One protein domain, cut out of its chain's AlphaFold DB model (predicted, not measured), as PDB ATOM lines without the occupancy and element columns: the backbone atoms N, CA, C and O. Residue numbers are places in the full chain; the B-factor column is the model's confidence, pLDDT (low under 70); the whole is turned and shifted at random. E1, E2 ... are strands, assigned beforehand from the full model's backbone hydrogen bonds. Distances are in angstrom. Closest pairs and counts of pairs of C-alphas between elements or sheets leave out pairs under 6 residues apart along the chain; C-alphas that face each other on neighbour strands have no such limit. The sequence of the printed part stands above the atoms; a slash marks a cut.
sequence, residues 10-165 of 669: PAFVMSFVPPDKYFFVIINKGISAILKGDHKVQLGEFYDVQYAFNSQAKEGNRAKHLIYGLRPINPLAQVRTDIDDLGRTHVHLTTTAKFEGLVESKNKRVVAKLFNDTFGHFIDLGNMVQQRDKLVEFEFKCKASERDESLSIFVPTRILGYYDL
ATOM      1  N   PRO A  10      27.895  74.077  76.251       91.19
ATOM      2  CA  PRO A  10      26.871  74.743  75.463       91.19
ATOM      3  C   PRO A  10      27.388  75.063  74.055       91.19
ATOM      4  O   PRO A  10      28.507  75.548  73.857       91.19
ATOM      5  N   ALA A  11      26.542  74.792  73.071       92.12
ATOM      6  CA  ALA A  11      26.777  75.021  71.659       92.12
ATOM      7  C   ALA A  11      25.484  75.452  70.955       92.12
ATOM      8  O   ALA A  11      24.379  75.251  71.463       92.12
ATOM      9  N   PHE A  12      25.617  76.000  69.750       92.81
ATOM     10  CA  PHE A  12      24.486  76.215  68.847       92.81
ATOM     11  C   PHE A  12      24.797  75.704  67.442       92.81
ATOM     12  O   PHE A  12      25.962  75.569  67.054       92.81
ATOM     13  N   VAL A  13      23.742  75.420  66.683       91.69
ATOM     14  CA  VAL A  13      23.832  74.918  65.308       91.69
ATOM     15  C   VAL A  13      24.076  76.091  64.358       91.69
ATOM     16  O   VAL A  13      23.179  76.892  64.108       91.69
ATOM     17  N   MET A  14      25.286  76.199  63.816       89.06
ATOM     18  CA  MET A  14      25.693  77.312  62.953       89.06
ATOM     19  C   MET A  14      25.286  77.105  61.491       89.06
ATOM     20  O   MET A  14      24.832  78.047  60.846       89.06
ATOM     21  N   SER A  15      25.472  75.903  60.939       86.69
ATOM     22  CA  SER A  15      25.165  75.628  59.528       86.69
ATOM     23  C   SER A  15      24.978  74.137  59.239       86.69
ATOM     24  O   SER A  15      25.348  73.270  60.032       86.69
ATOM     25  N   PHE A  16      24.395  73.840  58.078       85.19
ATOM     26  CA  PHE A  16      24.202  72.489  57.560       85.19
ATOM     27  C   PHE A  16      24.857  72.370  56.184       85.19
ATOM     28  O   PHE A  16      24.675  73.231  55.324       85.19
ATOM     29  N   VAL A  17      25.614  71.295  55.976       80.44
ATOM     30  CA  VAL A  17      26.226  70.940  54.695       80.44
ATOM     31  C   VAL A  17      25.644  69.594  54.256       80.44
ATOM     32  O   VAL A  17      25.944  68.573  54.885       80.44
ATOM     33  N   PRO A  18      24.824  69.563  53.187       74.00
ATOM     34  CA  PRO A  18      24.245  68.327  52.677       74.00
ATOM     35  C   PRO A  18      25.305  67.259  52.334       74.00
ATOM     36  O   PRO A  18      26.402  67.605  51.883       74.00
ATOM     37  N   PRO A  19      24.986  65.959  52.480       72.44
ATOM     38  CA  PRO A  19      23.679  65.425  52.871       72.44
ATOM     39  C   PRO A  19      23.465  65.290  54.389       72.44
ATOM     40  O   PRO A  19      22.319  65.173  54.803       72.44
ATOM     41  N   ASP A  20      24.528  65.264  55.199       81.19
ATOM     42  CA  ASP A  20      24.499  64.645  56.535       81.19
ATOM     43  C   ASP A  20      25.322  65.368  57.622       81.19
ATOM     44  O   ASP A  20      25.585  64.778  58.670       81.19
ATOM     45  N   LYS A  21      25.780  66.610  57.398       85.44
ATOM     46  CA  LYS A  21      26.713  67.298  58.313       85.44
ATOM     47  C   LYS A  21      26.121  68.569  58.903       85.44
ATOM     48  O   LYS A  21      25.878  69.536  58.184       85.44
ATOM     49  N   TYR A  22      26.019  68.611  60.225       88.56
ATOM     50  CA  TYR A  22      25.703  69.823  60.977       88.56
ATOM     51  C   TYR A  22      26.966  70.371  61.640       88.56
ATOM     52  O   TYR A  22      27.690  69.631  62.308       88.56
ATOM     53  N   PHE A  23      27.220  71.666  61.465       88.31
ATOM     54  CA  PHE A  23      28.300  72.389  62.133       88.31
ATOM     55  C   PHE A  23      27.756  73.103  63.366       88.31
ATOM     56  O   PHE A  23      26.794  73.869  63.289       88.31
ATOM     57  N   PHE A  24      28.410  72.864  64.495       91.25
ATOM     58  CA  PHE A  24      28.125  73.464  65.788       91.25
ATOM     59  C   PHE A  24      29.301  74.334  66.224       91.25
ATOM     60  O   PHE A  24      30.455  73.979  65.976       91.25
ATOM     61  N   VAL A  25      29.010  75.419  66.937       90.19
ATOM     62  CA  VAL A  25      30.024  76.244  67.609       90.19
ATOM     63  C   VAL A  25      29.904  76.025  69.109       90.19
ATOM     64  O   VAL A  25      28.855  76.298  69.689       90.19
ATOM     65  N   ILE A  26      30.969  75.521  69.733       89.25
ATOM     66  CA  ILE A  26      31.070  75.323  71.183       89.25
ATOM     67  C   ILE A  26      31.391  76.680  71.809       89.25
ATOM     68  O   ILE A  26      32.523  77.157  71.702       89.25
ATOM     69  N   ILE A  27      30.392  77.299  72.440       86.94
ATOM     70  CA  ILE A  27      30.390  78.730  72.779       86.94
ATOM     71  C   ILE A  27      31.568  79.066  73.700       86.94
ATOM     72  O   ILE A  27      32.428  79.860  73.331       86.94
ATOM     73  N   ASN A  28      31.689  78.347  74.821       80.06
ATOM     74  CA  ASN A  28      32.729  78.533  75.845       80.06
ATOM     75  C   ASN A  28      34.184  78.396  75.347       80.06
ATOM     76  O   ASN A  28      35.109  78.673  76.108       80.06
ATOM     77  N   LYS A  29      34.411  77.894  74.126       80.06
ATOM     78  CA  LYS A  29      35.757  77.688  73.563       80.06
ATOM     79  C   LYS A  29      35.971  78.343  72.195       80.06
ATOM     80  O   LYS A  29      37.096  78.320  71.711       80.06
ATOM     81  N   GLY A  30      34.928  78.875  71.551       79.00
ATOM     82  CA  GLY A  30      35.007  79.359  70.167       79.00
ATOM     83  C   GLY A  30      35.433  78.277  69.163       79.00
ATOM     84  O   GLY A  30      36.095  78.587  68.182       79.00
ATOM     85  N   ILE A  31      35.116  76.999  69.414       83.75
ATOM     86  CA  ILE A  31      35.572  75.862  68.592       83.75
ATOM     87  C   ILE A  31      34.439  75.349  67.699       83.75
ATOM     88  O   ILE A  31      33.348  75.057  68.191       83.75
ATOM     89  N   SER A  32      34.728  75.136  66.413       86.38
ATOM     90  CA  SER A  32      33.826  74.441  65.487       86.38
ATOM     91  C   SER A  32      33.929  72.910  65.601       86.38
ATOM     92  O   SER A  32      35.019  72.322  65.608       86.38
ATOM     93  N   ALA A  33      32.768  72.250  65.653       88.62
ATOM     94  CA  ALA A  33      32.604  70.797  65.744       88.62
ATOM     95  C   ALA A  33      31.518  70.287  64.776       88.62
ATOM     96  O   ALA A  33      30.563  71.001  64.474       88.62
ATOM     97  N   ILE A  34      31.647  69.046  64.294       89.31
ATOM     98  CA  ILE A  34      30.680  68.419  63.373       89.31
ATOM     99  C   ILE A  34      29.868  67.333  64.085       89.31
ATOM    100  O   ILE A  34      30.433  66.440  64.716       89.31
ATOM    101  N   LEU A  35      28.553  67.344  63.874       88.81
ATOM    102  CA  LEU A  35      27.681  66.179  64.023       88.81
ATOM    103  C   LEU A  35      27.447  65.557  62.634       88.81
ATOM    104  O   LEU A  35      27.202  66.285  61.669       88.81
ATOM    105  N   LYS A  36      27.543  64.225  62.523       83.38
ATOM    106  CA  LYS A  36      27.309  63.472  61.276       83.38
ATOM    107  C   LYS A  36      26.097  62.557  61.417       83.38
ATOM    108  O   LYS A  36      26.016  61.837  62.406       83.38
ATOM    109  N   GLY A  37      25.256  62.497  60.389       77.81
ATOM    110  CA  GLY A  37      24.131  61.567  60.283       77.81
ATOM    111  C   GLY A  37      22.762  62.246  60.291       77.81
ATOM    112  O   GLY A  37      22.647  63.463  60.438       77.81
ATOM    113  N   ASP A  38      21.716  61.434  60.128       68.62
ATOM    114  CA  ASP A  38      20.314  61.868  60.052       68.62
ATOM    115  C   ASP A  38      19.758  62.218  61.447       68.62
ATOM    116  O   ASP A  38      19.035  61.450  62.090       68.62
ATOM    117  N   HIS A  39      20.174  63.379  61.955       75.50
ATOM    118  CA  HIS A  39      19.717  63.947  63.218       75.50
ATOM    119  C   HIS A  39      18.721  65.083  62.965       75.50
ATOM    120  O   HIS A  39      19.009  66.024  62.229       75.50
ATOM    121  N   LYS A  40      17.565  65.042  63.639       74.19
ATOM    122  CA  LYS A  40      16.575  66.130  63.611       74.19
ATOM    123  C   LYS A  40      17.072  67.317  64.437       74.19
ATOM    124  O   LYS A  40      16.845  67.366  65.643       74.19
ATOM    125  N   VAL A  41      17.777  68.218  63.765       85.81
ATOM    126  CA  VAL A  41      18.451  69.393  64.326       85.81
ATOM    127  C   VAL A  41      18.137  70.597  63.436       85.81
ATOM    128  O   VAL A  41      18.322  70.515  62.218       85.81
ATOM    129  N   GLN A  42      17.653  71.702  64.010       86.19
ATOM    130  CA  GLN A  42      17.352  72.931  63.270       86.19
ATOM    131  C   GLN A  42      18.471  73.975  63.438       86.19
ATOM    132  O   GLN A  42      19.140  74.059  64.467       86.19
ATOM    133  N   LEU A  43      18.703  74.780  62.397       89.12
ATOM    134  CA  LEU A  43      19.722  75.834  62.427       89.12
ATOM    135  C   LEU A  43      19.368  76.919  63.453       89.12
ATOM    136  O   LEU A  43      18.220  77.355  63.534       89.12
ATOM    137  N   GLY A  44      20.369  77.345  64.222       87.06
ATOM    138  CA  GLY A  44      20.238  78.295  65.322       87.06
ATOM    139  C   GLY A  44      19.701  77.721  66.640       87.06
ATOM    140  O   GLY A  44      19.689  78.446  67.630       87.06
ATOM    141  N   GLU A  45      19.299  76.446  66.708       91.19
ATOM    142  CA  GLU A  45      18.948  75.815  67.989       91.19
ATOM    143  C   GLU A  45      20.171  75.656  68.909       91.19
ATOM    144  O   GLU A  45      21.311  75.515  68.453       91.19
ATOM    145  N   PHE A  46      19.916  75.654  70.221       92.81
ATOM    146  CA  PHE A  46      20.928  75.525  71.265       92.81
ATOM    147  C   PHE A  46      20.916  74.126  71.884       92.81
ATOM    148  O   PHE A  46      19.868  73.572  72.224       92.81
ATOM    149  N   TYR A  47      22.111  73.572  72.069       93.56
ATOM    150  CA  TYR A  47      22.323  72.245  72.633       93.56
ATOM    151  C   TYR A  47      23.534  72.242  73.558       93.56
ATOM    152  O   TYR A  47      24.552  72.858  73.269       93.56
ATOM    153  N   ASP A  48      23.472  71.447  74.615       93.06
ATOM    154  CA  ASP A  48      24.682  70.955  75.258       93.06
ATOM    155  C   ASP A  48      25.238  69.786  74.431       93.06
ATOM    156  O   ASP A  48      24.511  68.848  74.078       93.06
ATOM    157  N   VAL A  49      26.541  69.817  74.155       91.56
ATOM    158  CA  VAL A  49      27.253  68.793  73.379       91.56
ATOM    159  C   VAL A  49      28.359  68.122  74.188       91.56
ATOM    160  O   VAL A  49      29.022  68.745  75.018       91.56
ATOM    161  N   GLN A  50      28.608  66.849  73.886       91.31
ATOM    162  CA  GLN A  50      29.863  66.161  74.180       91.31
ATOM    163  C   GLN A  50      30.576  65.868  72.857       91.31
ATOM    164  O   GLN A  50      29.974  65.332  71.923       91.31
ATOM    165  N   TYR A  51      31.857  66.225  72.777       89.31
ATOM    166  CA  TYR A  51      32.668  66.134  71.564       89.31
ATOM    167  C   TYR A  51      34.054  65.551  71.858       89.31
ATOM    168  O   TYR A  51      34.532  65.575  72.992       89.31
ATOM    169  N   ALA A  52      34.696  65.020  70.821       85.25
ATOM    170  CA  ALA A  52      36.061  64.507  70.844       85.25
ATOM    171  C   ALA A  52      36.879  65.108  69.692       85.25
ATOM    172  O   ALA A  52      36.326  65.530  68.673       85.25
ATOM    173  N   PHE A  53      38.205  65.126  69.836       82.75
ATOM    174  CA  PHE A  53      39.111  65.495  68.749       82.75
ATOM    175  C   PHE A  53      39.052  64.465  67.611       82.75
ATOM    176  O   PHE A  53      39.040  63.255  67.843       82.75
ATOM    177  N   ASN A  54      39.028  64.947  66.371       75.44
ATOM    178  CA  ASN A  54      38.896  64.146  65.162       75.44
ATOM    179  C   ASN A  54      40.222  64.100  64.392       75.44
ATOM    180  O   ASN A  54      40.488  64.941  63.536       75.44
ATOM    181  N   SER A  55      41.013  63.053  64.628       65.00
ATOM    182  CA  SER A  55      42.273  62.793  63.912       65.00
ATOM    183  C   SER A  55      42.115  62.492  62.412       65.00
ATOM    184  O   SER A  55      43.116  62.354  61.716       65.00
ATOM    185  N   GLN A  56      40.883  62.403  61.894       62.72
ATOM    186  CA  GLN A  56      40.582  62.262  60.463       62.72
ATOM    187  C   GLN A  56      40.084  63.572  59.818       62.72
ATOM    188  O   GLN A  56      39.580  63.555  58.691       62.72
ATOM    189  N   ALA A  57      40.185  64.712  60.510       62.47
ATOM    190  CA  ALA A  57      39.921  66.015  59.910       62.47
ATOM    191  C   ALA A  57      40.970  66.319  58.822       62.47
ATOM    192  O   ALA A  57      42.161  66.428  59.103       62.47
ATOM    193  N   LYS A  58      40.520  66.446  57.569       62.34
ATOM    194  CA  LYS A  58      41.325  67.019  56.479       62.34
ATOM    195  C   LYS A  58      41.188  68.535  56.491       62.34
ATOM    196  O   LYS A  58      40.104  69.016  56.798       62.34
ATOM    197  N   GLU A  59      42.230  69.223  56.041       54.22
ATOM    198  CA  GLU A  59      42.363  70.685  55.928       54.22
ATOM    199  C   GLU A  59      41.095  71.388  55.399       54.22
ATOM    200  O   GLU A  59      40.571  72.280  56.053       54.22
ATOM    201  N   GLY A  60      40.487  70.882  54.318       53.53
ATOM    202  CA  GLY A  60      39.201  71.373  53.789       53.53
ATOM    203  C   GLY A  60      37.934  71.048  54.609       53.53
ATOM    204  O   GLY A  60      36.839  71.061  54.050       53.53
ATOM    205  N   ASN A  61      38.035  70.696  55.897       61.22
ATOM    206  CA  ASN A  61      36.900  70.599  56.827       61.22
ATOM    207  C   ASN A  61      37.140  71.518  58.033       61.22
ATOM    208  O   ASN A  61      37.991  71.230  58.873       61.22
ATOM    209  N   ARG A  62      36.292  72.542  58.178       61.62
ATOM    210  CA  ARG A  62      36.316  73.608  59.209       61.62
ATOM    211  C   ARG A  62      36.113  73.174  60.669       61.62
ATOM    212  O   ARG A  62      35.697  73.962  61.507       61.62
ATOM    213  N   ALA A  63      36.337  71.908  61.000       69.06
ATOM    214  CA  ALA A  63      36.130  71.391  62.345       69.06
ATOM    215  C   ALA A  63      37.061  70.211  62.635       69.06
ATOM    216  O   ALA A  63      36.931  69.123  62.068       69.06
ATOM    217  N   LYS A  64      37.955  70.417  63.604       78.88
ATOM    218  CA  LYS A  64      38.872  69.395  64.135       78.88
ATOM    219  C   LYS A  64      38.202  68.496  65.192       78.88
ATOM    220  O   LYS A  64      38.876  67.695  65.830       78.88
ATOM    221  N   HIS A  65      36.880  68.596  65.372       86.31
ATOM    222  CA  HIS A  65      36.121  67.924  66.434       86.31
ATOM    223  C   HIS A  65      34.841  67.253  65.915       86.31
ATOM    224  O   HIS A  65      34.196  67.751  64.991       86.31
ATOM    225  N   LEU A  66      34.464  66.133  66.538       88.25
ATOM    226  CA  LEU A  66      33.223  65.393  66.284       88.25
ATOM    227  C   LEU A  66      32.360  65.343  67.545       88.25
ATOM    228  O   LEU A  66      32.861  65.009  68.618       88.25
ATOM    229  N   ILE A  67      31.069  65.629  67.402       89.62
ATOM    230  CA  ILE A  67      30.064  65.489  68.461       89.62
ATOM    231  C   ILE A  67      29.605  64.029  68.531       89.62
ATOM    232  O   ILE A  67      29.320  63.415  67.503       89.62
ATOM    233  N   TYR A  68      29.523  63.488  69.748       89.12
ATOM    234  CA  TYR A  68      29.017  62.139  70.034       89.12
ATOM    235  C   TYR A  68      27.866  62.117  71.054       89.12
ATOM    236  O   TYR A  68      27.155  61.119  71.145       89.12
ATOM    237  N   GLY A  69      27.663  63.203  71.809       88.81
ATOM    238  CA  GLY A  69      26.528  63.384  72.717       88.81
ATOM    239  C   GLY A  69      25.852  64.728  72.466       88.81
ATOM    240  O   GLY A  69      26.534  65.728  72.256       88.81
ATOM    241  N   LEU A  70      24.518  64.751  72.477       92.31
ATOM    242  CA  LEU A  70      23.698  65.921  72.157       92.31
ATOM    243  C   LEU A  70      22.461  65.948  73.068       92.31
ATOM    244  O   LEU A  70      21.750  64.946  73.150       92.31
ATOM    245  N   ARG A  71      22.179  67.079  73.726       90.75
ATOM    246  CA  ARG A  71      20.917  67.319  74.452       90.75
ATOM    247  C   ARG A  71      20.434  68.760  74.211       90.75
ATOM    248  O   ARG A  71      21.261  69.666  74.289       90.75
ATOM    249  N   PRO A  72      19.151  69.001  73.885       90.62
ATOM    250  CA  PRO A  72      18.648  70.360  73.674       90.62
ATOM    251  C   PRO A  72      18.633  71.146  74.988       90.62
ATOM    252  O   PRO A  72      18.431  70.566  76.058       90.62
ATOM    253  N   ILE A  73      18.830  72.461  74.900       90.88
ATOM    254  CA  ILE A  73      18.745  73.398  76.030       90.88
ATOM    255  C   ILE A  73      17.874  74.606  75.656       90.88
ATOM    256  O   ILE A  73      17.532  74.801  74.491       90.88
ATOM    257  N   ASN A  74      17.502  75.421  76.644       88.62
ATOM    258  CA  ASN A  74      16.799  76.678  76.378       88.62
ATOM    259  C   ASN A  74      17.675  77.609  75.511       88.62
ATOM    260  O   ASN A  74      18.891  77.640  75.723       88.62
ATOM    261  N   PRO A  75      17.098  78.390  74.573       86.31
ATOM    262  CA  PRO A  75      17.866  79.321  73.751       86.31
ATOM    263  C   PRO A  75      18.652  80.327  74.596       86.31
ATOM    264  O   PRO A  75      18.091  80.970  75.481       86.31
ATOM    265  N   LEU A  76      19.947  80.472  74.302       87.44
ATOM    266  CA  LEU A  76      20.847  81.388  75.017       87.44
ATOM    267  C   LEU A  76      20.906  82.793  74.382       87.44
ATOM    268  O   LEU A  76      21.457  83.722  74.965       87.44
ATOM    269  N   ALA A  77      20.325  82.940  73.192       90.19
ATOM    270  CA  ALA A  77      20.113  84.185  72.459       90.19
ATOM    271  C   ALA A  77      18.787  84.092  71.685       90.19
ATOM    272  O   ALA A  77      18.280  82.988  71.457       90.19
ATOM    273  N   GLN A  78      18.243  85.226  71.235       89.38
ATOM    274  CA  GLN A  78      17.191  85.184  70.209       89.38
ATOM    275  C   GLN A  78      17.820  84.831  68.855       89.38
ATOM    276  O   GLN A  78      18.975  85.167  68.602       89.38
ATOM    277  N   VAL A  79      17.069  84.152  67.987       89.88
ATOM    278  CA  VAL A  79      17.587  83.547  66.750       89.88
ATOM    279  C   VAL A  79      16.832  84.091  65.541       89.88
ATOM    280  O   VAL A  79      15.604  84.014  65.498       89.88
ATOM    281  N   ARG A  80      17.559  84.550  64.515       88.50
ATOM    282  CA  ARG A  80      17.018  84.747  63.161       88.50
ATOM    283  C   ARG A  80      17.863  83.994  62.140       88.50
ATOM    284  O   ARG A  80      19.069  84.198  62.051       88.50
ATOM    285  N   THR A  81      17.199  83.205  61.304       86.69
ATOM    286  CA  THR A  81      17.781  82.641  60.081       86.69
ATOM    287  C   THR A  81      17.327  83.427  58.858       86.69
ATOM    288  O   THR A  81      16.126  83.603  58.654       86.69
ATOM    289  N   ASP A  82      18.269  83.848  58.025       83.62
ATOM    290  CA  ASP A  82      18.056  84.351  56.665       83.62
ATOM    291  C   ASP A  82      18.722  83.411  55.646       83.62
ATOM    292  O   ASP A  82      19.473  82.506  56.012       83.62
ATOM    293  N   ILE A  83      18.398  83.576  54.363       84.12
ATOM    294  CA  ILE A  83      18.946  82.780  53.258       84.12
ATOM    295  C   ILE A  83      19.487  83.758  52.215       84.12
ATOM    296  O   ILE A  83      18.768  84.677  51.824       84.12
ATOM    297  N   ASP A  84      20.740  83.580  51.793       78.88
ATOM    298  CA  ASP A  84      21.361  84.421  50.763       78.88
ATOM    299  C   ASP A  84      20.954  84.024  49.330       78.88
ATOM    300  O   ASP A  84      20.344  82.978  49.096       78.88
ATOM    301  N   ASP A  85      21.326  84.848  48.345       78.62
ATOM    302  CA  ASP A  85      21.038  84.611  46.919       78.62
ATOM    303  C   ASP A  85      21.680  83.320  46.362       78.62
ATOM    304  O   ASP A  85      21.328  82.859  45.275       78.62
ATOM    305  N   LEU A  86      22.613  82.708  47.106       76.00
ATOM    306  CA  LEU A  86      23.244  81.421  46.795       76.00
ATOM    307  C   LEU A  86      22.538  80.238  47.486       76.00
ATOM    308  O   LEU A  86      23.010  79.101  47.397       76.00
ATOM    309  N   GLY A  87      21.417  80.485  48.171       74.62
ATOM    310  CA  GLY A  87      20.623  79.483  48.878       74.62
ATOM    311  C   GLY A  87      21.228  79.020  50.205       74.62
ATOM    312  O   GLY A  87      20.832  77.970  50.715       74.62
ATOM    313  N   ARG A  88      22.200  79.751  50.766       77.88
ATOM    314  CA  ARG A  88      22.859  79.397  52.030       77.88
ATOM    315  C   ARG A  88      22.125  80.055  53.190       77.88
ATOM    316  O   ARG A  88      21.973  81.274  53.212       77.88
ATOM    317  N   THR A  89      21.717  79.261  54.174       82.62
ATOM    318  CA  THR A  89      21.164  79.795  55.422       82.62
ATOM    319  C   THR A  89      22.282  80.356  56.297       82.62
ATOM    320  O   THR A  89      23.238  79.635  56.595       82.62
ATOM    321  N   HIS A  90      22.147  81.600  56.756       83.94
ATOM    322  CA  HIS A  90      22.997  82.168  57.807       83.94
ATOM    323  C   HIS A  90      22.209  82.232  59.123       83.94
ATOM    324  O   HIS A  90      20.977  82.233  59.138       83.94
ATOM    325  N   VAL A  91      22.928  82.239  60.245       88.62
ATOM    326  CA  VAL A  91      22.353  82.327  61.593       88.62
ATOM    327  C   VAL A  91      22.826  83.630  62.228       88.62
ATOM    328  O   VAL A  91      24.027  83.825  62.432       88.62
ATOM    329  N   HIS A  92      21.876  84.506  62.545       89.31
ATOM    330  CA  HIS A  92      22.088  85.701  63.359       89.31
ATOM    331  C   HIS A  92      21.541  85.433  64.758       89.31
ATOM    332  O   HIS A  92      20.443  84.890  64.911       89.31
ATOM    333  N   LEU A  93      22.306  85.832  65.765       91.75
ATOM    334  CA  LEU A  93      21.946  85.721  67.171       91.75
ATOM    335  C   LEU A  93      21.860  87.126  67.770       91.75
ATOM    336  O   LEU A  93      22.746  87.941  67.526       91.75
ATOM    337  N   THR A  94      20.822  87.407  68.555       92.69
ATOM    338  CA  THR A  94      20.681  88.681  69.283       92.69
ATOM    339  C   THR A  94      21.060  88.497  70.742       92.69
ATOM    340  O   THR A  94      20.521  87.617  71.419       92.69
ATOM    341  N   THR A  95      21.952  89.350  71.245       92.12
ATOM    342  CA  THR A  95      22.321  89.394  72.663       92.12
ATOM    343  C   THR A  95      22.633  90.819  73.117       92.12
ATOM    344  O   THR A  95      22.669  91.750  72.310       92.12
ATOM    345  N   THR A  96      22.867  90.980  74.417       91.44
ATOM    346  CA  THR A  96      23.358  92.218  75.023       91.44
ATOM    347  C   THR A  96      24.795  92.055  75.510       91.44
ATOM    348  O   THR A  96      25.175  90.992  75.997       91.44
ATOM    349  N   ALA A  97      25.612  93.101  75.412       89.94
ATOM    350  CA  ALA A  97      26.971  93.101  75.952       89.94
ATOM    351  C   ALA A  97      27.330  94.464  76.550       89.94
ATOM    352  O   ALA A  97      26.839  95.506  76.103       89.94
ATOM    353  N   LYS A  98      28.206  94.456  77.556       90.12
ATOM    354  CA  LYS A  98      28.837  95.674  78.074       90.12
ATOM    355  C   LYS A  98      30.025  96.033  77.183       90.12
ATOM    356  O   LYS A  98      30.712  95.140  76.682       90.12
ATOM    357  N   PHE A  99      30.293  97.322  77.013       85.06
ATOM    358  CA  PHE A  99      31.585  97.775  76.506       85.06
ATOM    359  C   PHE A  99      32.676  97.431  77.530       85.06
ATOM    360  O   PHE A  99      32.528  97.720  78.715       85.06
ATOM    361  N   GLU A 100      33.749  96.781  77.083       84.81
ATOM    362  CA  GLU A 100      34.867  96.357  77.938       84.81
ATOM    363  C   GLU A 100      36.121  97.208  77.685       84.81
ATOM    364  O   GLU A 100      36.902  97.460  78.600       84.81
ATOM    365  N   GLY A 101      36.316  97.676  76.450       82.94
ATOM    366  CA  GLY A 101      37.449  98.519  76.094       82.94
ATOM    367  C   GLY A 101      37.617  98.702  74.591       82.94
ATOM    368  O   GLY A 101      36.736  98.381  73.791       82.94
ATOM    369  N   LEU A 102      38.782  99.213  74.207       81.44
ATOM    370  CA  LEU A 102      39.203  99.336  72.815       81.44
ATOM    371  C   LEU A 102      40.308  98.322  72.512       81.44
ATOM    372  O   LEU A 102      41.125  98.011  73.375       81.44
ATOM    373  N   VAL A 103      40.338  97.825  71.279       78.44
ATOM    374  CA  VAL A 103      41.397  96.947  70.773       78.44
ATOM    375  C   VAL A 103      41.835  97.418  69.392       78.44
ATOM    376  O   VAL A 103      41.009  97.822  68.574       78.44
ATOM    377  N   GLU A 104      43.136  97.379  69.120       73.12
ATOM    378  CA  GLU A 104      43.654  97.615  67.777       73.12
ATOM    379  C   GLU A 104      43.447  96.352  66.930       73.12
ATOM    380  O   GLU A 104      43.928  95.267  67.255       73.12
ATOM    381  N   SER A 105      42.675  96.474  65.852       67.19
ATOM    382  CA  SER A 105      42.549  95.423  64.840       67.19
ATOM    383  C   SER A 105      43.796  95.364  63.950       67.19
ATOM    384  O   SER A 105      44.499  96.363  63.809       67.19
ATOM    385  N   LYS A 106      44.023  94.229  63.265       61.12
ATOM    386  CA  LYS A 106      45.152  94.017  62.327       61.12
ATOM    387  C   LYS A 106      45.406  95.192  61.369       61.12
ATOM    388  O   LYS A 106      46.548  95.494  61.046       61.12
ATOM    389  N   ASN A 107      44.345  95.884  60.954       68.31
ATOM    390  CA  ASN A 107      44.389  96.994  59.999       68.31
ATOM    391  C   ASN A 107      44.674  98.355  60.675       68.31
ATOM    392  O   ASN A 107      44.271  99.393  60.149       68.31
ATOM    393  N   LYS A 108      45.289  98.346  61.868       70.00
ATOM    394  CA  LYS A 108      45.571  99.502  62.744       70.00
ATOM    395  C   LYS A 108      44.356 100.377  63.075       70.00
ATOM    396  O   LYS A 108      44.475 101.558  63.393       70.00
ATOM    397  N   ARG A 109      43.148  99.806  62.994       69.69
ATOM    398  CA  ARG A 109      41.911 100.485  63.407       69.69
ATOM    399  C   ARG A 109      41.584 100.103  64.835       69.69
ATOM    400  O   ARG A 109      41.365  98.923  65.114       69.69
ATOM    401  N   VAL A 110      41.506 101.104  65.699       75.50
ATOM    402  CA  VAL A 110      41.000 100.969  67.064       75.50
ATOM    403  C   VAL A 110      39.489 100.737  66.998       75.50
ATOM    404  O   VAL A 110      38.757 101.576  66.479       75.50
ATOM    405  N   VAL A 111      39.026  99.588  67.491       81.31
ATOM    406  CA  VAL A 111      37.619  99.154  67.460       81.31
ATOM    407  C   VAL A 111      37.120  98.781  68.855       81.31
ATOM    408  O   VAL A 111      37.912  98.490  69.755       81.31
ATOM    409  N   ALA A 112      35.800  98.789  69.055       82.31
ATOM    410  CA  ALA A 112      35.203  98.426  70.335       82.31
ATOM    411  C   ALA A 112      35.313  96.917  70.619       82.31
ATOM    412  O   ALA A 112      35.033  96.074  69.761       82.31
ATOM    413  N   LYS A 113      35.674  96.585  71.862       86.94
ATOM    414  CA  LYS A 113      35.601  95.241  72.436       86.94
ATOM    415  C   LYS A 113      34.428  95.197  73.413       86.94
ATOM    416  O   LYS A 113      34.346  96.016  74.331       86.94
ATOM    417  N   LEU A 114      33.509  94.257  73.200       86.94
ATOM    418  CA  LEU A 114      32.353  94.030  74.070       86.94
ATOM    419  C   LEU A 114      32.494  92.701  74.817       86.94
ATOM    420  O   LEU A 114      33.125  91.772  74.307       86.94
ATOM    421  N   PHE A 115      31.851  92.586  75.979       87.62
ATOM    422  CA  PHE A 115      31.797  91.356  76.771       87.62
ATOM    423  C   PHE A 115      30.370  90.990  77.215       87.62
ATOM    424  O   PHE A 115      29.588  91.845  77.638       87.62
ATOM    425  N   ASN A 116      30.056  89.696  77.135       89.25
ATOM    426  CA  ASN A 116      28.823  89.058  77.590       89.25
ATOM    427  C   ASN A 116      29.172  87.751  78.324       89.25
ATOM    428  O   ASN A 116      29.968  86.961  77.821       89.25
ATOM    429  N   ASP A 117      28.529  87.475  79.458       80.12
ATOM    430  CA  ASP A 117      28.854  86.312  80.301       80.12
ATOM    431  C   ASP A 117      28.589  84.944  79.635       80.12
ATOM    432  O   ASP A 117      29.182  83.938  80.027       80.12
ATOM    433  N   THR A 118      27.718  84.894  78.623       83.06
ATOM    434  CA  THR A 118      27.303  83.665  77.925       83.06
ATOM    435  C   THR A 118      28.139  83.382  76.676       83.06
ATOM    436  O   THR A 118      28.472  82.229  76.413       83.06
ATOM    437  N   PHE A 119      28.461  84.414  75.889       84.12
ATOM    438  CA  PHE A 119      29.154  84.300  74.597       84.12
ATOM    439  C   PHE A 119      30.614  84.780  74.627       84.12
ATOM    440  O   PHE A 119      31.348  84.563  73.664       84.12
ATOM    441  N   GLY A 120      31.056  85.398  75.724       84.56
ATOM    442  CA  GLY A 120      32.405  85.929  75.876       84.56
ATOM    443  C   GLY A 120      32.598  87.265  75.160       84.56
ATOM    444  O   GLY A 120      31.797  88.190  75.305       84.56
ATOM    445  N   HIS A 121      33.706  87.385  74.427       84.06
ATOM    446  CA  HIS A 121      34.133  88.635  73.795       84.06
ATOM    447  C   HIS A 121      33.653  88.773  72.350       84.06
ATOM    448  O   HIS A 121      33.777  87.846  71.551       84.06
ATOM    449  N   PHE A 122      33.209  89.979  71.996       87.31
ATOM    450  CA  PHE A 122      32.914  90.386  70.620       87.31
ATOM    451  C   PHE A 122      33.862  91.500  70.191       87.31
ATOM    452  O   PHE A 122      34.137  92.417  70.970       87.31
ATOM    453  N   ILE A 123      34.309  91.449  68.936       82.81
ATOM    454  CA  ILE A 123      35.119  92.505  68.322       82.81
ATOM    455  C   ILE A 123      34.260  93.225  67.285       82.81
ATOM    456  O   ILE A 123      33.838  92.623  66.295       82.81
ATOM    457  N   ASP A 124      34.000  94.513  67.501       83.75
ATOM    458  CA  ASP A 124      33.210  95.349  66.598       83.75
ATOM    459  C   ASP A 124      34.039  95.801  65.384       83.75
ATOM    460  O   ASP A 124      34.393  96.967  65.220       83.75
ATOM    461  N   LEU A 125      34.346  94.852  64.498       79.50
ATOM    462  CA  LEU A 125      35.083  95.092  63.252       79.50
ATOM    463  C   LEU A 125      34.382  96.091  62.304       79.50
ATOM    464  O   LEU A 125      35.004  96.569  61.357       79.50
ATOM    465  N   GLY A 126      33.100  96.396  62.541       79.38
ATOM    466  CA  GLY A 126      32.339  97.414  61.812       79.38
ATOM    467  C   GLY A 126      32.426  98.824  62.408       79.38
ATOM    468  O   GLY A 126      32.004  99.763  61.739       79.38
ATOM    469  N   ASN A 127      32.960  98.980  63.627       80.00
ATOM    470  CA  ASN A 127      32.930 100.216  64.421       80.00
ATOM    471  C   ASN A 127      31.516 100.836  64.501       80.00
ATOM    472  O   ASN A 127      31.309 102.025  64.250       80.00
ATOM    473  N   MET A 128      30.528  99.991  64.800       83.69
ATOM    474  CA  MET A 128      29.110 100.336  64.921       83.69
ATOM    475  C   MET A 128      28.714 100.789  66.337       83.69
ATOM    476  O   MET A 128      27.665 101.413  66.503       83.69
ATOM    477  N   VAL A 129      29.514 100.463  67.359       84.38
ATOM    478  CA  VAL A 129      29.263 100.808  68.766       84.38
ATOM    479  C   VAL A 129      29.622 102.274  69.019       84.38
ATOM    480  O   VAL A 129      30.787 102.647  69.155       84.38
ATOM    481  N   GLN A 130      28.586 103.104  69.108       78.81
ATOM    482  CA  GLN A 130      28.686 104.552  69.300       78.81
ATOM    483  C   GLN A 130      28.662 104.943  70.783       78.81
ATOM    484  O   GLN A 130      29.470 105.764  71.209       78.81
ATOM    485  N   GLN A 131      27.769 104.345  71.579       76.81
ATOM    486  CA  GLN A 131      27.637 104.629  73.014       76.81
ATOM    487  C   GLN A 131      28.377 103.548  73.815       76.81
ATOM    488  O   GLN A 131      28.098 102.357  73.670       76.81
ATOM    489  N   ARG A 132      29.367 103.968  74.614       79.19
ATOM    490  CA  ARG A 132      30.317 103.094  75.342       79.19
ATOM    491  C   ARG A 132      30.016 103.007  76.846       79.19
ATOM    492  O   ARG A 132      30.583 102.185  77.551       79.19
ATOM    493  N   ASP A 133      29.096 103.842  77.309       76.06
ATOM    494  CA  ASP A 133      28.529 103.969  78.655       76.06
ATOM    495  C   ASP A 133      27.234 103.146  78.843       76.06
ATOM    496  O   ASP A 133      26.536 103.276  79.848       76.06
ATOM    497  N   LYS A 134      26.888 102.311  77.855       81.75
ATOM    498  CA  LYS A 134      25.591 101.636  77.717       81.75
ATOM    499  C   LYS A 134      25.731 100.120  77.651       81.75
ATOM    500  O   LYS A 134      26.761  99.587  77.234       81.75
ATOM    501  N   LEU A 135      24.651  99.421  77.994       87.25
ATOM    502  CA  LEU A 135      24.464  98.032  77.589       87.25
ATOM    503  C   LEU A 135      24.006  98.027  76.124       87.25
ATOM    504  O   LEU A 135      22.945  98.560  75.793       87.25
ATOM    505  N   VAL A 136      24.807  97.439  75.242       90.38
ATOM    506  CA  VAL A 136      24.539  97.406  73.799       90.38
ATOM    507  C   VAL A 136      23.748  96.145  73.471       90.38
ATOM    508  O   VAL A 136      24.227  95.051  73.761       90.38
ATOM    509  N   GLU A 137      22.576  96.267  72.845       93.31
ATOM    510  CA  GLU A 137      21.877  95.139  72.211       93.31
ATOM    511  C   GLU A 137      22.207  95.107  70.718       93.31
ATOM    512  O   GLU A 137      22.098  96.116  70.017       93.31
ATOM    513  N   PHE A 138      22.604  93.941  70.217       92.62
ATOM    514  CA  PHE A 138      23.020  93.771  68.831       92.62
ATOM    515  C   PHE A 138      22.755  92.353  68.330       92.62
ATOM    516  O   PHE A 138      22.779  91.370  69.073       92.62
ATOM    517  N   GLU A 139      22.554  92.263  67.023       93.06
ATOM    518  CA  GLU A 139      22.728  91.029  66.278       93.06
ATOM    519  C   GLU A 139      24.213  90.807  66.004       93.06
ATOM    520  O   GLU A 139      24.948  91.736  65.655       93.06
ATOM    521  N   PHE A 140      24.642  89.557  66.124       91.19
ATOM    522  CA  PHE A 140      25.945  89.079  65.691       91.19
ATOM    523  C   PHE A 140      25.798  87.813  64.854       91.19
ATOM    524  O   PHE A 140      24.775  87.122  64.889       91.19
ATOM    525  N   LYS A 141      26.857  87.482  64.115       87.94
ATOM    526  CA  LYS A 141      27.005  86.177  63.469       87.94
ATOM    527  C   LYS A 141      28.354  85.566  63.792       87.94
ATOM    528  O   LYS A 141      29.309  86.258  64.148       87.94
ATOM    529  N   CYS A 142      28.426  84.256  63.632       83.19
ATOM    530  CA  CYS A 142      29.676  83.528  63.726       83.19
ATOM    531  C   CYS A 142      30.404  83.521  62.374       83.19
ATOM    532  O   CYS A 142      29.785  83.354  61.321       83.19
ATOM    533  N   LYS A 143      31.728  83.674  62.407       78.81
ATOM    534  CA  LYS A 143      32.648  83.447  61.284       78.81
ATOM    535  C   LYS A 143      33.771  82.513  61.737       78.81
ATOM    536  O   LYS A 143      34.056  82.436  62.927       78.81
ATOM    537  N   ALA A 144      34.428  81.832  60.802       76.31
ATOM    538  CA  ALA A 144      35.710  81.184  61.089       76.31
ATOM    539  C   ALA A 144      36.786  82.246  61.398       76.31
ATOM    540  O   ALA A 144      36.688  83.368  60.894       76.31
ATOM    541  N   SER A 145      37.796  81.907  62.208       73.25
ATOM    542  CA  SER A 145      38.984  82.762  62.354       73.25
ATOM    543  C   SER A 145      39.848  82.700  61.093       73.25
ATOM    544  O   SER A 145      39.977  81.652  60.464       73.25
ATOM    545  N   GLU A 146      40.482  83.821  60.754       69.88
ATOM    546  CA  GLU A 146      41.442  83.943  59.649       69.88
ATOM    547  C   GLU A 146      42.766  83.204  59.924       69.88
ATOM    548  O   GLU A 146      43.521  82.948  58.992       69.88
ATOM    549  N   ARG A 147      43.071  82.886  61.193       68.38
ATOM    550  CA  ARG A 147      44.320  82.211  61.607       68.38
ATOM    551  C   ARG A 147      44.160  80.711  61.865       68.38
ATOM    552  O   ARG A 147      45.092  79.948  61.638       68.38
ATOM    553  N   ASP A 148      42.969  80.271  62.267       72.38
ATOM    554  CA  ASP A 148      42.599  78.854  62.330       72.38
ATOM    555  C   ASP A 148      41.121  78.696  61.948       72.38
ATOM    556  O   ASP A 148      40.238  79.056  62.727       72.38
ATOM    557  N   GLU A 149      40.833  78.106  60.779       70.25
ATOM    558  CA  GLU A 149      39.451  77.889  60.313       70.25
ATOM    559  C   GLU A 149      38.602  77.010  61.262       70.25
ATOM    560  O   GLU A 149      37.379  76.965  61.125       70.25
ATOM    561  N   SER A 150      39.221  76.284  62.205       68.44
ATOM    562  CA  SER A 150      38.507  75.501  63.228       68.44
ATOM    563  C   SER A 150      38.163  76.284  64.499       68.44
ATOM    564  O   SER A 150      37.384  75.788  65.323       68.44
ATOM    565  N   LEU A 151      38.697  77.501  64.640       74.94
ATOM    566  CA  LEU A 151      38.233  78.500  65.596       74.94
ATOM    567  C   LEU A 151      37.152  79.383  64.970       74.94
ATOM    568  O   LEU A 151      36.977  79.466  63.753       74.94
ATOM    569  N   SER A 152      36.360  80.010  65.826       79.12
ATOM    570  CA  SER A 152      35.107  80.654  65.463       79.12
ATOM    571  C   SER A 152      34.934  81.938  66.269       79.12
ATOM    572  O   SER A 152      34.897  81.906  67.497       79.12
ATOM    573  N   ILE A 153      34.860  83.065  65.560       77.06
ATOM    574  CA  ILE A 153      34.769  84.416  66.117       77.06
ATOM    575  C   ILE A 153      33.337  84.945  66.018       77.06
ATOM    576  O   ILE A 153      32.662  84.778  64.995       77.06
ATOM    577  N   PHE A 154      32.879  85.617  67.073       84.56
ATOM    578  CA  PHE A 154      31.589  86.299  67.089       84.56
ATOM    579  C   PHE A 154      31.768  87.759  66.670       84.56
ATOM    580  O   PHE A 154      32.459  88.537  67.329       84.56
ATOM    581  N   VAL A 155      31.143  88.122  65.550       84.62
ATOM    582  CA  VAL A 155      31.262  89.448  64.937       84.62
ATOM    583  C   VAL A 155      29.882  90.110  64.939       84.62
ATOM    584  O   VAL A 155      28.966  89.566  64.308       84.62
ATOM    585  N   PRO A 156      29.703  91.257  65.623       88.94
ATOM    586  CA  PRO A 156      28.489  92.059  65.530       88.94
ATOM    587  C   PRO A 156      28.152  92.392  64.071       88.94
ATOM    588  O   PRO A 156      29.037  92.666  63.260       88.94
ATOM    589  N   THR A 157      26.868  92.365  63.724       88.56
ATOM    590  CA  THR A 157      26.360  92.660  62.373       88.56
ATOM    591  C   THR A 157      25.412  93.847  62.331       88.56
ATOM    592  O   THR A 157      25.314  94.486  61.284       88.56
ATOM    593  N   ARG A 158      24.700  94.131  63.428       90.31
ATOM    594  CA  ARG A 158      23.733  95.230  63.510       90.31
ATOM    595  C   ARG A 158      23.431  95.581  64.964       90.31
ATOM    596  O   ARG A 158      22.959  94.722  65.701       90.31
ATOM    597  N   ILE A 159      23.635  96.835  65.364       90.50
ATOM    598  CA  ILE A 159      23.132  97.329  66.655       90.50
ATOM    599  C   ILE A 159      21.603  97.439  66.577       90.50
ATOM    600  O   ILE A 159      21.073  97.923  65.574       90.50
ATOM    601  N   LEU A 160      20.903  96.974  67.611       89.25
ATOM    602  CA  LEU A 160      19.444  97.075  67.740       89.25
ATOM    603  C   LEU A 160      19.033  98.199  68.692       89.25
ATOM    604  O   LEU A 160      18.074  98.917  68.409       89.25
ATOM    605  N   GLY A 161      19.777  98.381  69.784       89.38
ATOM    606  CA  GLY A 161      19.473  99.385  70.793       89.38
ATOM    607  C   GLY A 161      20.617  99.620  71.774       89.38
ATOM    608  O   GLY A 161      21.530  98.806  71.916       89.38
ATOM    609  N   TYR A 162      20.532 100.751  72.469       88.19
ATOM    610  CA  TYR A 162      21.366 101.079  73.618       88.19
ATOM    611  C   TYR A 162      20.458 101.211  74.833       88.19
ATOM    612  O   TYR A 162      19.501 101.986  74.819       88.19
ATOM    613  N   TYR A 163      20.770 100.456  75.874       80.69
ATOM    614  CA  TYR A 163      20.088 100.498  77.157       80.69
ATOM    615  C   TYR A 163      21.027 101.122  78.182       80.69
ATOM    616  O   TYR A 163      22.248 100.986  78.075       80.69
ATOM    617  N   ASP A 164      20.479 101.797  79.189       78.19
ATOM    618  CA  ASP A 164      21.275 102.136  80.366       78.19
ATOM    619  C   ASP A 164      21.922 100.857  80.909       78.19
ATOM    620  O   ASP A 164      21.295  99.790  80.906       78.19
ATOM    621  N   LEU A 165      23.193 100.943  81.319       69.62
ATOM    622  CA  LEU A 165      23.838  99.815  81.984       69.62
ATOM    623  C   LEU A 165      22.930  99.382  83.143       69.62
ATOM    624  O   LEU A 165      22.499 100.246  83.913       69.62
TER     625      LEU A 165
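Overview. This is residues 10 to 165 of the 669 residues of an uncharacterized protein of Caenorhabditis remanei (UniProt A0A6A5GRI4). Two strand-built lobes stand side by side along the longest axis: a small closed barrel of five strands, E1 to E5, and a strongly twisted sheet of six strands, E6 to E11, that curls nearly into a second barrel, with its edge strands E9 and E11 coming near each other. The hairpin of E6 and the first part of E7 reaches out of the second lobe as an arm, with E7 passing close to E1 where the lobes meet. The printed part has 156 residues, with eleven named strands, E1 to E11 in chain order, and no named helix; the class is all strand. Round the barrel run E1, E2, E3, E5, E4 and back to E1, mixed in direction, while the branched sheet's neighbour pairs are antiparallel. The whole is compact, with a radius of gyration of the C-alphas of 16.1 A and spans of 46 by 33 by 33 A.

Arrangement. Start at E7, residues 89 to 104, which has three neighbours in the branched sheet. On one side of it lie E6, residues 78 to 83, beside residues 89 to 94, and E8, residues 110 to 116, beside residues 97 to 104; on the other side lies E10, residues 134 to 144, beside residues 92 to 98. Look for N 80 and O 92 at 2.9 A between E6 and E7, N 100 and O 113 at 2.9 A between E7 and E8, and N 95 and O 138 at 3.1 A between E7 and E10. E7 lies on one side of E8, and on the other side, beside residues 113 to 116, lies the edge strand E9, residues 120 to 123, antiparallel to E8, with N 122 and O 114 at 2.9 A. E7 lies on one side of E10, and on the other side, beside residues 134 to 144, lies the edge strand E11, residues 152 to 164, antiparallel at 163 degrees, with N 137 and O 161 at 2.9 A. The closest C-alphas of E9 and E11, those of Phe 122 and Phe 154, are 5.6 A apart. E6 to E9 form a meander, each strand the antiparallel neighbour of the one before; E7 to E10 form a Greek key, a meander of three whose first strand is also the antiparallel neighbour of the fourth. In the barrel, E1, residues 10 to 17, E2, residues 21 to 26, and E3, residues 31 to 36, form another meander, with N 14 and O 23 at 2.8 A and N 24 and O 33 at 2.8 A. With E4, residues 46 to 53, they form a second Greek key; N 11 and O 47 are 2.8 A apart. E5, residues 65 to 72, is antiparallel to E4, with N 50 and O 69 at 2.9 A, and parallel to E3, with N 34 and O 65 at 2.9 A. From the barrel to the branched sheet, the closest C-alphas of E1 and E7 are those of Met 14 and Val 91, 6.2 A apart, and the closest C-alphas of E3 and E11 are those of Ile 31 and Ser 152, 5.7 A apart.

Along the chain. Find C-alpha 89 at (21.164, 79.795, 55.422); from there E7 runs 31.2 A to C-alpha 104 at (43.654, 97.615, 67.777) and bends by 112 degrees at residue 101. E10 covers 28.2 A and bends by 62 degrees at residue 139. E11 covers 29.6 A, bends by 81 degrees at residue 160 and ends at C-alpha 164, (21.275, 102.136, 80.366). E1 begins at C-alpha 10, (26.871, 74.743, 75.463), and covers 21.1 A. E4 covers 20.9 A, E8 20.0 A and E5 19.1 A; E2, E3, E6 and E9 are shorter.

Size, cuts and confidence. The two C-alphas farthest apart, those of Gln 56 and Asp 164, are 48.6 A apart. The printed part has no cut, and its one long link, of 11 residues, joins E4 to E5. The mean pLDDT of the printed part is 82.5; 18 residues are under 70, among them residues 55 to 63 in that link.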